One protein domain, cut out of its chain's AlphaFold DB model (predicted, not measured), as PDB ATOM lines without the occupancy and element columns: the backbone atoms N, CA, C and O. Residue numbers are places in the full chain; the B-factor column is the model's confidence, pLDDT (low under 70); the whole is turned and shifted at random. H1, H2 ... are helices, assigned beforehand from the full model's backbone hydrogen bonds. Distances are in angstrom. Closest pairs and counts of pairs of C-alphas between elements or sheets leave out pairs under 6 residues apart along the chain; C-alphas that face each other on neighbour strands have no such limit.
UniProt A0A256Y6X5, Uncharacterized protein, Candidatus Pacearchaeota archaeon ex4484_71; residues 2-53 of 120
ATOM      1  N   ALA A   2       6.558  61.620 -39.285       57.03
ATOM      2  CA  ALA A   2       7.483  60.549 -39.706       57.03
ATOM      3  C   ALA A   2       8.881  60.605 -39.048       57.03
ATOM      4  O   ALA A   2       9.408  59.584 -38.625       57.03
ATOM      5  N   ILE A   3       9.446  61.807 -38.888       64.38
ATOM      6  CA  ILE A   3      10.830  62.008 -38.419       64.38
ATOM      7  C   ILE A   3      11.046  61.496 -36.981       64.38
ATOM      8  O   ILE A   3      12.053  60.856 -36.697       64.38
ATOM      9  N   GLY A   4      10.076  61.704 -36.083       64.75
ATOM     10  CA  GLY A   4      10.172  61.237 -34.693       64.75
ATOM     11  C   GLY A   4      10.183  59.711 -34.567       64.75
ATOM     12  O   GLY A   4      10.908  59.167 -33.742       64.75
ATOM     13  N   ILE A   5       9.443  59.015 -35.436       72.12
ATOM     14  CA  ILE A   5       9.413  57.548 -35.474       72.12
ATOM     15  C   ILE A   5      10.748  57.011 -36.001       72.12
ATOM     16  O   ILE A   5      11.284  56.059 -35.442       72.12
ATOM     17  N   THR A   6      11.338  57.654 -37.013       73.81
ATOM     18  CA  THR A   6      12.659  57.276 -37.536       73.81
ATOM     19  C   THR A   6      13.748  57.412 -36.475       73.81
ATOM     20  O   THR A   6      14.517  56.476 -36.273       73.81
ATOM     21  N   PHE A   7      13.782  58.523 -35.733       72.81
ATOM     22  CA  PHE A   7      14.742  58.698 -34.638       72.81
ATOM     23  C   PHE A   7      14.524  57.705 -33.494       72.81
ATOM     24  O   PHE A   7      15.495  57.221 -32.917       72.81
ATOM     25  N   MET A   8      13.273  57.339 -33.212       74.38
ATOM     26  CA  MET A   8      12.955  56.315 -32.220       74.38
ATOM     27  C   MET A   8      13.476  54.934 -32.644       74.38
ATOM     28  O   MET A   8      14.074  54.227 -31.840       74.38
ATOM     29  N   ILE A   9      13.322  54.572 -33.921       79.50
ATOM     30  CA  ILE A   9      13.833  53.314 -34.484       79.50
ATOM     31  C   ILE A   9      15.366  53.288 -34.460       79.50
ATOM     32  O   ILE A   9      15.958  52.296 -34.043       79.50
ATOM     33  N   VAL A  10      16.019  54.388 -34.844       78.19
ATOM     34  CA  VAL A  10      17.486  54.503 -34.819       78.19
ATOM     35  C   VAL A  10      18.021  54.396 -33.388       78.19
ATOM     36  O   VAL A  10      18.981  53.664 -33.157       78.19
ATOM     37  N   ALA A  11      17.373  55.037 -32.412       78.50
ATOM     38  CA  ALA A  11      17.743  54.917 -31.002       78.50
ATOM     39  C   ALA A  11      17.633  53.467 -30.499       78.50
ATOM     40  O   ALA A  11      18.536  52.975 -29.823       78.50
ATOM     41  N   VAL A  12      16.573  52.752 -30.889       80.31
ATOM     42  CA  VAL A  12      16.394  51.330 -30.560       80.31
ATOM     43  C   VAL A  12      17.507  50.472 -31.169       80.31
ATOM     44  O   VAL A  12      18.033  49.598 -30.488       80.31
ATOM     45  N   ILE A  13      17.921  50.745 -32.409       77.31
ATOM     46  CA  ILE A  13      18.999  50.006 -33.089       77.31
ATOM     47  C   ILE A  13      20.361  50.258 -32.429       77.31
ATOM     48  O   ILE A  13      21.144  49.326 -32.259       77.31
ATOM     49  N   VAL A  14      20.650  51.491 -32.009       76.81
ATOM     50  CA  VAL A  14      21.907  51.818 -31.314       76.81
ATOM     51  C   VAL A  14      21.985  51.099 -29.966       76.81
ATOM     52  O   VAL A  14      22.997  50.470 -29.655       76.81
ATOM     53  N   VAL A  15      20.893  51.121 -29.199       74.31
ATOM     54  CA  VAL A  15      20.778  50.371 -27.940       74.31
ATOM     55  C   VAL A  15      20.910  48.866 -28.191       74.31
ATOM     56  O   VAL A  15      21.581  48.169 -27.434       74.31
ATOM     57  N   PHE A  16      20.346  48.363 -29.289       67.06
ATOM     58  CA  PHE A  16      20.446  46.964 -29.695       67.06
ATOM     59  C   PHE A  16      21.893  46.536 -29.982       67.06
ATOM     60  O   PHE A  16      22.357  45.540 -29.430       67.06
ATOM     61  N   ILE A  17      22.634  47.310 -30.785       68.31
ATOM     62  CA  ILE A  17      24.044  47.038 -31.113       68.31
ATOM     63  C   ILE A  17      24.908  47.054 -29.845       68.31
ATOM     64  O   ILE A  17      25.747  46.173 -29.659       68.31
ATOM     65  N   TRP A  18      24.666  48.000 -28.937       73.19
ATOM     66  CA  TRP A  18      25.371  48.071 -27.656       73.19
ATOM     67  C   TRP A  18      25.133  46.825 -26.786       73.19
ATOM     68  O   TRP A  18      26.076  46.247 -26.242       73.19
ATOM     69  N   ILE A  19      23.889  46.341 -26.726       60.62
ATOM     70  CA  ILE A  19      23.521  45.127 -25.984       60.62
ATOM     71  C   ILE A  19      24.190  43.876 -26.572       60.62
ATOM     72  O   ILE A  19      24.597  42.997 -25.810       60.62
ATOM     73  N   LEU A  20      24.358  43.800 -27.896       55.66
ATOM     74  CA  LEU A  20      25.050  42.690 -28.562       55.66
ATOM     75  C   LEU A  20      26.545  42.643 -28.222       55.66
ATOM     76  O   LEU A  20      27.077  41.564 -27.964       55.66
ATOM     77  N   VAL A  21      27.211  43.799 -28.182       60.16
ATOM     78  CA  VAL A  21      28.629  43.899 -27.788       60.16
ATOM     79  C   VAL A  21      28.810  43.481 -26.329       60.16
ATOM     80  O   VAL A  21      29.724  42.725 -25.993       60.16
ATOM     81  N   GLU A  22      27.895  43.907 -25.462       59.62
ATOM     82  CA  GLU A  22      27.963  43.608 -24.041       59.62
ATOM     83  C   GLU A  22      27.573  42.143 -23.758       59.62
ATOM     84  O   GLU A  22      28.108  41.555 -22.826       59.62
ATOM     85  N   ALA A  23      26.737  41.481 -24.571       52.59
ATOM     86  CA  ALA A  23      26.221  40.114 -24.379       52.59
ATOM     87  C   ALA A  23      27.269  39.027 -24.035       52.59
ATOM     88  O   ALA A  23      26.909  38.020 -23.440       52.59
ATOM     89  N   LYS A  24      28.564  39.246 -24.279       57.88
ATOM     90  CA  LYS A  24      29.669  38.296 -24.055       57.88
ATOM     91  C   LYS A  24      30.009  37.967 -22.576       57.88
ATOM     92  O   LYS A  24      30.718  36.997 -22.332       57.88
ATOM     93  N   ARG A  25      29.499  38.701 -21.564       61.53
ATOM     94  CA  ARG A  25      29.792  38.501 -20.102       61.53
ATOM     95  C   ARG A  25      28.608  37.861 -19.330       61.53
ATOM     96  O   ARG A  25      27.997  38.495 -18.475       61.53
ATOM     97  N   MET A  26      28.212  36.659 -19.752       62.72
ATOM     98  CA  MET A  26      26.863  36.050 -19.722       62.72
ATOM     99  C   MET A  26      26.265  35.623 -18.360       62.72
ATOM    100  O   MET A  26      26.880  34.858 -17.627       62.72
ATOM    101  N   LYS A  27      25.019  36.062 -18.086       58.69
ATOM    102  CA  LYS A  27      23.912  35.372 -17.359       58.69
ATOM    103  C   LYS A  27      22.658  36.266 -17.301       58.69
ATOM    104  O   LYS A  27      21.590  35.846 -17.723       58.69
ATOM    105  N   HIS A  28      22.808  37.551 -16.970       55.28
ATOM    106  CA  HIS A  28      21.728  38.557 -17.096       55.28
ATOM    107  C   HIS A  28      21.419  38.950 -18.558       55.28
ATOM    108  O   HIS A  28      20.370  39.506 -18.866       55.28
ATOM    109  N   LYS A  29      22.335  38.626 -19.479       59.38
ATOM    110  CA  LYS A  29      22.315  39.031 -20.894       59.38
ATOM    111  C   LYS A  29      21.352  38.208 -21.758       59.38
ATOM    112  O   LYS A  29      20.748  38.760 -22.669       59.38
ATOM    113  N   ILE A  30      21.129  36.931 -21.430       71.62
ATOM    114  CA  ILE A  30      20.162  36.090 -22.159       71.62
ATOM    115  C   ILE A  30      18.722  36.545 -21.898       71.62
ATOM    116  O   ILE A  30      17.907  36.591 -22.813       71.62
ATOM    117  N   PHE A  31      18.434  36.958 -20.658       67.94
ATOM    118  CA  PHE A  31      17.135  37.495 -20.277       67.94
ATOM    119  C   PHE A  31      16.869  38.837 -20.964       67.94
ATOM    120  O   PHE A  31      15.764  39.060 -21.441       67.94
ATOM    121  N   ALA A  32      17.890  39.693 -21.101       69.56
ATOM    122  CA  ALA A  32      17.785  40.942 -21.856       69.56
ATOM    123  C   ALA A  32      17.515  40.703 -23.351       69.56
ATOM    124  O   ALA A  32      16.617  41.324 -23.913       69.56
ATOM    125  N   ILE A  33      18.231  39.767 -23.988       74.81
ATOM    126  CA  ILE A  33      17.990  39.382 -25.390       74.81
ATOM    127  C   ILE A  33      16.568  38.839 -25.563       74.81
ATOM    128  O   ILE A  33      15.854  39.260 -26.472       74.81
ATOM    129  N   PHE A  34      16.130  37.958 -24.661       77.06
ATOM    130  CA  PHE A  34      14.757  37.461 -24.634       77.06
ATOM    131  C   PHE A  34      13.741  38.605 -24.505       77.06
ATOM    132  O   PHE A  34      12.779  38.641 -25.267       77.06
ATOM    133  N   LEU A  35      13.972  39.569 -23.607       76.38
ATOM    134  CA  LEU A  35      13.087  40.719 -23.412       76.38
ATOM    135  C   LEU A  35      12.985  41.585 -24.671       76.38
ATOM    136  O   LEU A  35      11.900  42.035 -25.024       76.38
ATOM    137  N   ILE A  36      14.099  41.803 -25.369       78.44
ATOM    138  CA  ILE A  36      14.122  42.584 -26.608       78.44
ATOM    139  C   ILE A  36      13.339  41.872 -27.705       78.44
ATOM    140  O   ILE A  36      12.488  42.488 -28.346       78.44
ATOM    141  N   ILE A  37      13.590  40.576 -27.898       81.56
ATOM    142  CA  ILE A  37      12.834  39.760 -28.854       81.56
ATOM    143  C   ILE A  37      11.348  39.800 -28.500       81.56
ATOM    144  O   ILE A  37      10.522  39.983 -29.388       81.56
ATOM    145  N   LEU A  38      11.005  39.702 -27.214       81.50
ATOM    146  CA  LEU A  38       9.628  39.755 -26.740       81.50
ATOM    147  C   LEU A  38       8.967  41.110 -27.029       81.50
ATOM    148  O   LEU A  38       7.816  41.136 -27.461       81.50
ATOM    149  N   ILE A  39       9.677  42.226 -26.841       83.50
ATOM    150  CA  ILE A  39       9.179  43.574 -27.152       83.50
ATOM    151  C   ILE A  39       8.974  43.738 -28.660       83.50
ATOM    152  O   ILE A  39       7.905  44.182 -29.082       83.50
ATOM    153  N   ILE A  40       9.955  43.343 -29.477       85.56
ATOM    154  CA  ILE A  40       9.863  43.421 -30.942       85.56
ATOM    155  C   ILE A  40       8.711  42.547 -31.442       85.56
ATOM    156  O   ILE A  40       7.868  43.017 -32.201       85.56
ATOM    157  N   PHE A  41       8.631  41.300 -30.975       86.88
ATOM    158  CA  PHE A  41       7.550  40.376 -31.303       86.88
ATOM    159  C   PHE A  41       6.186  40.949 -30.913       86.88
ATOM    160  O   PHE A  41       5.260  40.933 -31.724       86.88
ATOM    161  N   SER A  42       6.063  41.499 -29.702       83.62
ATOM    162  CA  SER A  42       4.810  42.089 -29.220       83.62
ATOM    163  C   SER A  42       4.393  43.291 -30.063       83.62
ATOM    164  O   SER A  42       3.233  43.407 -30.434       83.62
ATOM    165  N   TYR A  43       5.332  44.163 -30.430       86.94
ATOM    166  CA  TYR A  43       5.041  45.311 -31.285       86.94
ATOM    167  C   TYR A  43       4.623  44.888 -32.699       86.94
ATOM    168  O   TYR A  43       3.593  45.335 -33.202       86.94
ATOM    169  N   VAL A  44       5.389  43.997 -33.334       89.06
ATOM    170  CA  VAL A  44       5.109  43.527 -34.698       89.06
ATOM    171  C   VAL A  44       3.768  42.798 -34.759       89.06
ATOM    172  O   VAL A  44       2.970  43.062 -35.656       89.06
ATOM    173  N   SER A  45       3.491  41.920 -33.795       89.50
ATOM    174  CA  SER A  45       2.209  41.215 -33.721       89.50
ATOM    175  C   SER A  45       1.046  42.164 -33.434       89.50
ATOM    176  O   SER A  45       0.018  42.053 -34.095       89.50
ATOM    177  N   PHE A  46       1.209  43.144 -32.541       90.06
ATOM    178  CA  PHE A  46       0.197  44.172 -32.284       90.06
ATOM    179  C   PHE A  46      -0.168  44.937 -33.560       90.06
ATOM    180  O   PHE A  46      -1.344  45.035 -33.909       90.06
ATOM    181  N   VAL A  47       0.835  45.408 -34.308       90.12
ATOM    182  CA  VAL A  47       0.618  46.093 -35.591       90.12
ATOM    183  C   VAL A  47      -0.057  45.164 -36.601       90.12
ATOM    184  O   VAL A  47      -1.015  45.576 -37.249       90.12
ATOM    185  N   ALA A  48       0.389  43.912 -36.723       90.12
ATOM    186  CA  ALA A  48      -0.182  42.952 -37.667       90.12
ATOM    187  C   ALA A  48      -1.654  42.621 -37.366       90.12
ATOM    188  O   ALA A  48      -2.464  42.536 -38.286       90.12
ATOM    189  N   VAL A  49      -2.005  42.472 -36.088       90.62
ATOM    190  CA  VAL A  49      -3.376  42.194 -35.638       90.62
ATOM    191  C   VAL A  49      -4.294  43.386 -35.912       90.62
ATOM    192  O   VAL A  49      -5.428  43.206 -36.345       90.62
ATOM    193  N   ILE A  50      -3.811  44.609 -35.692       90.75
ATOM    194  CA  ILE A  50      -4.633  45.820 -35.817       90.75
ATOM    195  C   ILE A  50      -4.724  46.315 -37.259       90.75
ATOM    196  O   ILE A  50      -5.739  46.894 -37.621       90.75
ATOM    197  N   LYS A  51      -3.722  46.048 -38.105       85.25
ATOM    198  CA  LYS A  51      -3.660  46.528 -39.496       85.25
ATOM    199  C   LYS A  51      -4.908  46.205 -40.327       85.25
ATOM    200  O   LYS A  51      -5.222  46.964 -41.231       85.25
ATOM    201  N   ASN A  52      -5.594  45.103 -40.030       79.12
ATOM    202  CA  ASN A  52      -6.785  44.669 -40.767       79.12
ATOM    203  C   ASN A  52      -8.105  45.159 -40.138       79.12
ATOM    204  O   ASN A  52      -9.166  44.665 -40.504       79.12
ATOM    205  N   ASN A  53      -8.047  46.065 -39.156       81.06
ATOM    206  CA  ASN A  53      -9.211  46.603 -38.457       81.06
ATOM    207  C   ASN A  53      -9.298  48.120 -38.680       81.06
ATOM    208  O   ASN A  53      -8.773  48.903 -37.885       81.06
TER     209      ASN A  53
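Overview. This is residues 2 to 53 of the 120 residues of an uncharacterized protein of Candidatus Pacearchaeota archaeon ex4484_71 (UniProt A0A256Y6X5). Two long helices, H1 and H2, make an open V: the chain runs along H1, turns through residues 23 to 27 near the narrow end, and folds back along H2, while the start of H1 and the far part of H2 spread away from each other. The printed part has 52 residues with two named helices, H1 then H2, and no named strand; the class is all helix. It is loose, with a radius of gyration of the C-alphas of 13.7 A, and flat, spanning 43 by 24 by 9 A.

Along the chain. Find C-alpha 2 at (7.483, 60.549, -39.706), where H1 begins; it takes in residues 2 to 22 and covers 30.9 A from first to last C-alpha, ending at C-alpha 22 at (27.963, 43.608, -24.041). Residues 23 to 27 follow, and H2 then runs from residue 28 to residue 50, 33.1 A, ending at C-alpha 50 at (-4.633, 45.820, -35.817).

Arrangement. Look first at Glu 22 and Lys 29, whose C-alphas, 7.9 A apart, are the closest of H1 and H2. The two helices are close but not clearly touching, with 2 pairs of C-alphas within 8 A. They run opposite ways at a shallow tilt of 27 degrees, and their centres are 14.3 A apart. In both H1 and H2, every O i to N i+4 pair is within hydrogen-bond range.

Size, cuts and confidence. The two C-alphas farthest apart are those of Arg 25 and Asn 53, 43.9 A. Residues 2 to 11 of H1 stand free, as do residues 37 to 53, of which 37 to 50 belong to H2. The link from H1 to H2 is tight, and the printed part has no cut. Mean pLDDT of the printed part is 74.2; look for values under 70 at residues 2 to 4, 16 to 17, 19 to 29 and 31 to 32.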